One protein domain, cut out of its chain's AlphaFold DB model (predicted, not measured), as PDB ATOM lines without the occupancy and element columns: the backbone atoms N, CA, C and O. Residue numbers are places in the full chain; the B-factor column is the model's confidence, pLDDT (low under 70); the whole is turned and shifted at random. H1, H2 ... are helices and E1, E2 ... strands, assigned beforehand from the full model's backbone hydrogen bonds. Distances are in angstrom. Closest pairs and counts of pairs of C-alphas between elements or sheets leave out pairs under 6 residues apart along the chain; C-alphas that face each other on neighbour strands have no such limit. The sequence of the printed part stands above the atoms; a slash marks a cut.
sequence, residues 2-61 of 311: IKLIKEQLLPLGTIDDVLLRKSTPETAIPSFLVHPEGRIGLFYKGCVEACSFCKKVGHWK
ATOM      1  N   ILE A   2      41.869 -46.759 -31.189       55.47
ATOM      2  CA  ILE A   2      41.747 -45.964 -29.934       55.47
ATOM      3  C   ILE A   2      43.014 -45.152 -29.587       55.47
ATOM      4  O   ILE A   2      42.920 -44.073 -29.006       55.47
ATOM      5  N   LYS A   3      44.203 -45.637 -29.975       52.44
ATOM      6  CA  LYS A   3      45.482 -44.951 -29.730       52.44
ATOM      7  C   LYS A   3      45.565 -43.572 -30.407       52.44
ATOM      8  O   LYS A   3      46.113 -42.658 -29.812       52.44
ATOM      9  N   LEU A   4      44.945 -43.402 -31.582       52.19
ATOM     10  CA  LEU A   4      44.996 -42.148 -32.347       52.19
ATOM     11  C   LEU A   4      44.143 -41.035 -31.709       52.19
ATOM     12  O   LEU A   4      44.504 -39.865 -31.757       52.19
ATOM     13  N   ILE A   5      43.040 -41.413 -31.049       59.88
ATOM     14  CA  ILE A   5      42.115 -40.471 -30.397       59.88
ATOM     15  C   ILE A   5      42.743 -39.854 -29.143       59.88
ATOM     16  O   ILE A   5      42.525 -38.678 -28.861       59.88
ATOM     17  N   LYS A   6      43.546 -40.632 -28.406       55.62
ATOM     18  CA  LYS A   6      44.179 -40.176 -27.162       55.62
ATOM     19  C   LYS A   6      45.260 -39.112 -27.373       55.62
ATOM     20  O   LYS A   6      45.419 -38.269 -26.504       55.62
ATOM     21  N   GLU A   7      45.998 -39.153 -28.481       56.59
ATOM     22  CA  GLU A   7      47.143 -38.251 -28.690       56.59
ATOM     23  C   GLU A   7      46.798 -36.987 -29.491       56.59
ATOM     24  O   GLU A   7      47.460 -35.972 -29.305       56.59
ATOM     25  N   GLN A   8      45.766 -37.007 -30.348       57.22
ATOM     26  CA  GLN A   8      45.506 -35.887 -31.272       57.22
ATOM     27  C   GLN A   8      44.259 -35.046 -30.956       57.22
ATOM     28  O   GLN A   8      44.221 -33.875 -31.320       57.22
ATOM     29  N   LEU A   9      43.236 -35.601 -30.295       58.44
ATOM     30  CA  LEU A   9      41.914 -34.949 -30.220       58.44
ATOM     31  C   LEU A   9      41.640 -34.201 -28.906       58.44
ATOM     32  O   LEU A   9      40.737 -33.376 -28.853       58.44
ATOM     33  N   LEU A  10      42.408 -34.460 -27.848       57.44
ATOM     34  CA  LEU A  10      42.215 -33.832 -26.535       57.44
ATOM     35  C   LEU A  10      42.723 -32.384 -26.389       57.44
ATOM     36  O   LEU A  10      42.065 -31.627 -25.677       57.44
ATOM     37  N   PRO A  11      43.819 -31.941 -27.040       59.25
ATOM     38  CA  PRO A  11      44.283 -30.558 -26.893       59.25
ATOM     39  C   PRO A  11      43.454 -29.539 -27.696       59.25
ATOM     40  O   PRO A  11      43.615 -28.334 -27.517       59.25
ATOM     41  N   LEU A  12      42.553 -29.996 -28.568       56.16
ATOM     42  CA  LEU A  12      41.704 -29.151 -29.405       56.16
ATOM     43  C   LEU A  12      40.322 -29.053 -28.750       56.16
ATOM     44  O   LEU A  12      39.438 -29.857 -29.022       56.16
ATOM     45  N   GLY A  13      40.143 -28.102 -27.833       57.38
ATOM     46  CA  GLY A  13      38.954 -27.956 -26.975       57.38
ATOM     47  C   GLY A  13      37.614 -27.630 -27.662       57.38
ATOM     48  O   GLY A  13      36.788 -26.960 -27.052       57.38
ATOM     49  N   THR A  14      37.391 -28.053 -28.910       56.75
ATOM     50  CA  THR A  14      36.230 -27.686 -29.742       56.75
ATOM     51  C   THR A  14      35.746 -28.815 -30.663       56.75
ATOM     52  O   THR A  14      35.261 -28.541 -31.760       56.75
ATOM     53  N   ILE A  15      35.916 -30.087 -30.295       60.62
ATOM     54  CA  ILE A  15      35.462 -31.203 -31.142       60.62
ATOM     55  C   ILE A  15      34.144 -31.749 -30.601       60.62
ATOM     56  O   ILE A  15      34.122 -32.632 -29.750       60.62
ATOM     57  N   ASP A  16      33.045 -31.206 -31.121       56.00
ATOM     58  CA  ASP A  16      31.692 -31.575 -30.695       56.00
ATOM     59  C   ASP A  16      31.248 -32.955 -31.200       56.00
ATOM     60  O   ASP A  16      30.408 -33.577 -30.552       56.00
ATOM     61  N   ASP A  17      31.825 -33.439 -32.309       61.81
ATOM     62  CA  ASP A  17      31.481 -34.711 -32.953       61.81
ATOM     63  C   ASP A  17      32.762 -35.490 -33.326       61.81
ATOM     64  O   ASP A  17      33.539 -35.077 -34.188       61.81
ATOM     65  N   VAL A  18      32.982 -36.653 -32.700       69.62
ATOM     66  CA  VAL A  18      34.062 -37.595 -33.060       69.62
ATOM     67  C   VAL A  18      33.449 -38.838 -33.696       69.62
ATOM     68  O   VAL A  18      32.628 -39.514 -33.079       69.62
ATOM     69  N   LEU A  19      33.876 -39.174 -34.913       68.38
ATOM     70  CA  LEU A  19      33.496 -40.415 -35.589       68.38
ATOM     71  C   LEU A  19      34.442 -41.547 -35.177       68.38
ATOM     72  O   LEU A  19      35.641 -41.496 -35.451       68.38
ATOM     73  N   LEU A  20      33.905 -42.592 -34.541       75.19
ATOM     74  CA  LEU A  20      34.639 -43.837 -34.304       75.19
ATOM     75  C   LEU A  20      34.162 -44.920 -35.265       75.19
ATOM     76  O   LEU A  20      32.987 -45.278 -35.270       75.19
ATOM     77  N   ARG A  21      35.100 -45.500 -36.016       78.38
ATOM     78  CA  ARG A  21      34.874 -46.719 -36.795       78.38
ATOM     79  C   ARG A  21      35.377 -47.922 -36.000       78.38
ATOM     80  O   ARG A  21      36.522 -47.939 -35.546       78.38
ATOM     81  N   LYS A  22      34.542 -48.947 -35.820       79.12
ATOM     82  CA  LYS A  22      35.013 -50.240 -35.302       79.12
ATOM     83  C   LYS A  22      35.883 -50.915 -36.362       79.12
ATOM     84  O   LYS A  22      35.498 -50.969 -37.525       79.12
ATOM     85  N   SER A  23      37.043 -51.435 -35.963       78.69
ATOM     86  CA  SER A  23      37.897 -52.243 -36.848       78.69
ATOM     87  C   SER A  23      37.410 -53.684 -36.985       78.69
ATOM     88  O   SER A  23      37.630 -54.300 -38.018       78.69
ATOM     89  N   THR A  24      36.758 -54.221 -35.952       82.56
ATOM     90  CA  THR A  24      36.121 -55.544 -35.967       82.56
ATOM     91  C   THR A  24      34.753 -55.458 -35.281       82.56
ATOM     92  O   THR A  24      34.616 -54.713 -34.303       82.56
ATOM     93  N   PRO A  25      33.731 -56.183 -35.771       79.56
ATOM     94  CA  PRO A  25      32.366 -56.101 -35.241       79.56
ATOM     95  C   PRO A  25      32.260 -56.597 -33.789       79.56
ATOM     96  O   PRO A  25      31.481 -56.052 -33.009       79.56
ATOM     97  N   GLU A  26      33.103 -57.562 -33.413       84.94
ATOM     98  CA  GLU A  26      33.130 -58.191 -32.085       84.94
ATOM     99  C   GLU A  26      33.763 -57.311 -30.998       84.94
ATOM    100  O   GLU A  26      33.569 -57.552 -29.806       84.94
ATOM    101  N   THR A  27      34.507 -56.263 -31.371       84.00
ATOM    102  CA  THR A  27      35.116 -55.382 -30.370       84.00
ATOM    103  C   THR A  27      34.044 -54.495 -29.738       84.00
ATOM    104  O   THR A  27      33.489 -53.592 -30.378       84.00
ATOM    105  N   ALA A  28      33.778 -54.720 -28.451       84.88
ATOM    106  CA  ALA A  28      32.947 -53.834 -27.649       84.88
ATOM    107  C   ALA A  28      33.601 -52.444 -27.555       84.88
ATOM    108  O   ALA A  28      34.771 -52.312 -27.189       84.88
ATOM    109  N   ILE A  29      32.847 -51.395 -27.891       86.00
ATOM    110  CA  ILE A  29      33.301 -50.019 -27.671       86.00
ATOM    111  C   ILE A  29      33.168 -49.742 -26.171       86.00
ATOM    112  O   ILE A  29      32.080 -49.926 -25.624       86.00
ATOM    113  N   PRO A  30      34.234 -49.304 -25.484       87.56
ATOM    114  CA  PRO A  30      34.128 -48.953 -24.076       87.56
ATOM    115  C   PRO A  30      33.209 -47.737 -23.904       87.56
ATOM    116  O   PRO A  30      33.339 -46.760 -24.634       87.56
ATOM    117  N   SER A  31      32.329 -47.739 -22.899       87.12
ATOM    118  CA  SER A  31      31.469 -46.577 -22.603       87.12
ATOM    119  C   SER A  31      32.250 -45.353 -22.107       87.12
ATOM    120  O   SER A  31      31.738 -44.237 -22.140       87.12
ATOM    121  N   PHE A  32      33.489 -45.543 -21.637       87.44
ATOM    122  CA  PHE A  32      34.344 -44.469 -21.140       87.44
ATOM    123  C   PHE A  32      35.750 -44.541 -21.737       87.44
ATOM    124  O   PHE A  32      36.415 -45.576 -21.672       87.44
ATOM    125  N   LEU A  33      36.240 -43.407 -22.239       87.69
ATOM    126  CA  LEU A  33      37.655 -43.201 -22.532       87.69
ATOM    127  C   LEU A  33      38.339 -42.613 -21.300       87.69
ATOM    128  O   LEU A  33      37.961 -41.549 -20.807       87.69
ATOM    129  N   VAL A  34      39.356 -43.314 -20.807       87.12
ATOM    130  CA  VAL A  34      40.190 -42.848 -19.694       87.12
ATOM    131  C   VAL A  34      41.324 -41.984 -20.248       87.12
ATOM    132  O   VAL A  34      42.167 -42.482 -21.006       87.12
ATOM    133  N   HIS A  35      41.325 -40.709 -19.861       83.81
ATOM    134  CA  HIS A  35      42.374 -39.718 -20.094       83.81
ATOM    135  C   HIS A  35      43.018 -39.330 -18.744       83.81
ATOM    136  O   HIS A  35      42.334 -39.392 -17.719       83.81
ATOM    137  N   PRO A  36      44.299 -38.920 -18.694       85.00
ATOM    138  CA  PRO A  36      44.925 -38.436 -17.460       85.00
ATOM    139  C   PRO A  36      44.153 -37.293 -16.786       85.00
ATOM    140  O   PRO A  36      44.087 -37.230 -15.564       85.00
ATOM    141  N   GLU A  37      43.515 -36.431 -17.576       85.06
ATOM    142  CA  GLU A  37      42.751 -35.276 -17.079       85.06
ATOM    143  C   GLU A  37      41.284 -35.607 -16.752       85.06
ATOM    144  O   GLU A  37      40.555 -34.763 -16.232       85.06
ATOM    145  N   GLY A  38      40.813 -36.821 -17.054       85.31
ATOM    146  CA  GLY A  38      39.434 -37.203 -16.767       85.31
ATOM    147  C   GLY A  38      38.902 -38.383 -17.572       85.31
ATOM    148  O   GLY A  38      39.589 -39.009 -18.375       85.31
ATOM    149  N   ARG A  39      37.625 -38.707 -17.353       87.56
ATOM    150  CA  ARG A  39      36.910 -39.738 -18.119       87.56
ATOM    151  C   ARG A  39      35.892 -39.094 -19.045       87.56
ATOM    152  O   ARG A  39      35.003 -38.369 -18.587       87.56
ATOM    153  N   ILE A  40      35.993 -39.418 -20.326       84.88
ATOM    154  CA  ILE A  40      35.069 -38.966 -21.364       84.88
ATOM    155  C   ILE A  40      34.062 -40.085 -21.611       84.88
ATOM    156  O   ILE A  40      34.456 -41.222 -21.864       84.88
ATOM    157  N   GLY A  41      32.768 -39.780 -21.487       83.94
ATOM    158  CA  GLY A  41      31.699 -40.726 -21.809       83.94
ATOM    159  C   GLY A  41      31.484 -40.792 -23.318       83.94
ATOM    160  O   GLY A  41      31.384 -39.748 -23.961       83.94
ATOM    161  N   LEU A  42      31.424 -41.999 -23.873       84.94
ATOM    162  CA  LEU A  42      31.089 -42.247 -25.272       84.94
ATOM    163  C   LEU A  42      29.613 -42.637 -25.365       84.94
ATOM    164  O   LEU A  42      29.197 -43.638 -24.785       84.94
ATOM    165  N   PHE A  43      28.834 -41.857 -26.115       82.38
ATOM    166  CA  PHE A  43      27.412 -42.108 -26.343       82.38
ATOM    167  C   PHE A  43      27.189 -42.486 -27.800       82.38
ATOM    168  O   PHE A  43      27.521 -41.723 -28.703       82.38
ATOM    169  N   TYR A  44      26.630 -43.671 -28.025       84.94
ATOM    170  CA  TYR A  44      26.300 -44.165 -29.354       84.94
ATOM    171  C   TYR A  44      24.994 -44.969 -29.330       84.94
ATOM    172  O   TYR A  44      24.537 -45.402 -28.270       84.94
ATOM    173  N   LYS A  45      24.347 -45.150 -30.486       83.12
ATOM    174  CA  LYS A  45      23.098 -45.922 -30.571       83.12
ATOM    175  C   LYS A  45      23.377 -47.377 -30.166       83.12
ATOM    176  O   LYS A  45      24.229 -48.017 -30.765       83.12
ATOM    177  N   GLY A  46      22.688 -47.877 -29.138       84.31
ATOM    178  CA  GLY A  46      22.951 -49.206 -28.567       84.31
ATOM    179  C   GLY A  46      24.117 -49.262 -27.570       84.31
ATOM    180  O   GLY A  46      24.605 -50.348 -27.266       84.31
ATOM    181  N   CYS A  47      24.595 -48.116 -27.067       85.31
ATOM    182  CA  CYS A  47      25.570 -48.104 -25.979       85.31
ATOM    183  C   CYS A  47      24.966 -48.611 -24.663       85.31
ATOM    184  O   CYS A  47      23.776 -48.439 -24.394       85.31
ATOM    185  N   VAL A  48      25.817 -49.223 -23.836       89.38
ATOM    186  CA  VAL A  48      25.469 -49.562 -22.453       89.38
ATOM    187  C   VAL A  48      25.237 -48.264 -21.692       89.38
ATOM    188  O   VAL A  48      26.053 -47.343 -21.787       89.38
ATOM    189  N   GLU A  49      24.145 -48.214 -20.930       88.62
ATOM    190  CA  GLU A  49      23.775 -47.042 -20.144       88.62
ATOM    191  C   GLU A  49      24.948 -46.595 -19.272       88.62
ATOM    192  O   GLU A  49      25.545 -47.385 -18.536       88.62
ATOM    193  N   ALA A  50      25.307 -45.322 -19.373       90.62
ATOM    194  CA  ALA A  50      26.442 -44.765 -18.665       90.62
ATOM    195  C   ALA A  50      26.123 -43.344 -18.214       90.62
ATOM    196  O   ALA A  50      25.671 -42.496 -18.987       90.62
ATOM    197  N   CYS A  51      26.389 -43.066 -16.945       91.62
ATOM    198  CA  CYS A  51      26.072 -41.786 -16.355       91.62
ATOM    199  C   CYS A  51      27.248 -40.827 -16.537       91.62
ATOM    200  O   CYS A  51      28.336 -41.026 -15.989       91.62
ATOM    201  N   SER A  52      27.028 -39.738 -17.279       87.12
ATOM    202  CA  SER A  52      28.034 -38.685 -17.473       87.12
ATOM    203  C   SER A  52      28.358 -37.913 -16.192       87.12
ATOM    204  O   SER A  52      29.411 -37.279 -16.138       87.12
ATOM    205  N   PHE A  53      27.498 -37.983 -15.173       90.06
ATOM    206  CA  PHE A  53      27.674 -37.287 -13.903       90.06
ATOM    207  C   PHE A  53      28.569 -38.057 -12.932       90.06
ATOM    208  O   PHE A  53      29.642 -37.578 -12.576       90.06
ATOM    209  N   CYS A  54      28.163 -39.269 -12.544       92.38
ATOM    210  CA  CYS A  54      28.926 -40.104 -11.611       92.38
ATOM    211  C   CYS A  54      30.020 -40.939 -12.300       92.38
ATOM    212  O   CYS A  54      30.823 -41.580 -11.624       92.38
ATOM    213  N   LYS A  55      30.074 -40.924 -13.644       89.62
ATOM    214  CA  LYS A  55      31.045 -41.656 -14.478       89.62
ATOM    215  C   LYS A  55      31.015 -43.180 -14.257       89.62
ATOM    216  O   LYS A  55      32.054 -43.838 -14.357       89.62
ATOM    217  N   LYS A  56      29.835 -43.735 -13.947       90.00
ATOM    218  CA  LYS A  56      29.586 -45.178 -13.772       90.00
ATOM    219  C   LYS A  56      28.700 -45.713 -14.897       90.00
ATOM    220  O   LYS A  56      27.872 -44.982 -15.437       90.00
ATOM    221  N   VAL A  57      28.888 -46.984 -15.245       89.75
ATOM    222  CA  VAL A  57      27.979 -47.733 -16.129       89.75
ATOM    223  C   VAL A  57      26.763 -48.235 -15.341       89.75
ATOM    224  O   VAL A  57      26.840 -48.389 -14.123       89.75
ATOM    225  N   GLY A  58      25.653 -48.488 -16.032       92.00
ATOM    226  CA  GLY A  58      24.433 -49.102 -15.502       92.00
ATOM    227  C   GLY A  58      23.231 -48.169 -15.337       92.00
ATOM    228  O   GLY A  58      22.175 -48.654 -14.958       92.00
ATOM    229  N   HIS A  59      23.369 -46.861 -15.575       93.38
ATOM    230  CA  HIS A  59      22.241 -45.922 -15.537       93.38
ATOM    231  C   HIS A  59      22.527 -44.647 -16.337       93.38
ATOM    232  O   HIS A  59      23.679 -44.233 -16.494       93.38
ATOM    233  N   TRP A  60      21.469 -43.986 -16.807       92.88
ATOM    234  CA  TRP A  60      21.543 -42.665 -17.438       92.88
ATOM    235  C   TRP A  60      21.733 -41.535 -16.420       92.88
ATOM    236  O   TRP A  60      21.400 -41.674 -15.245       92.88
ATOM    237  N   LYS A  61      22.194 -40.362 -16.885       89.81
ATOM    238  CA  LYS A  61      22.295 -39.131 -16.068       89.81
ATOM    239  C   LYS A  61      20.962 -38.801 -15.375       89.81
ATOM    240  O   LYS A  61      20.965 -38.414 -14.214       89.81
TER     241      LYS A  61
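What this domain is: This is residues 2 to 61 of the 311 residues of an uncharacterized protein of Smittium culicis (UniProt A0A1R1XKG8). Little regular structure is present: a small two-stranded hairpin, E1 and E2, sits between a short helix, H1, and a coiled last stretch, residues 42 to 61. A wide loop, residues 9 to 31, joins H1 to the hairpin, and its residues 11 to 17 stick out. The 60 printed residues run H1, E1, E2, with an antiparallel sheet E1 - E2; the class is mixed, with only 15 residues in named elements. The whole is only just compact, close to loose, with a radius of gyration of the C-alphas of 12.1 A and spans of 29 by 29 by 19 A.

Where its parts are: H1, residues 2 to 8, begins at C-alpha 2 (41.747, -45.964, -29.934) and is 10.8 A long. E1, residues 32 to 35, measures 9.4 A. E2, residues 38 to 41, measures 9.9 A and ends at C-alpha 41 (31.699, -40.726, -21.809).

How they stand to each other: E1 and E2 form a hairpin, antiparallel at 156 degrees, with N 33 and O 40 within hydrogen-bond range at 2.8 A. The closest C-alphas of H1 and E1, Lys 6 and His 35, are 7.3 A apart. H1 and E2 are apart. In H1, 1 of 3 O i to N i+4 pairs and 1 of 4 O i to N i+3 pairs are within range.

The domain as a whole: The C-alphas farthest apart, Gly 13 and Glu 26, are 31.2 A apart. The printed part has no cut. The link H1 to E1 is long. Residues 2 to 19 have pLDDT under 70.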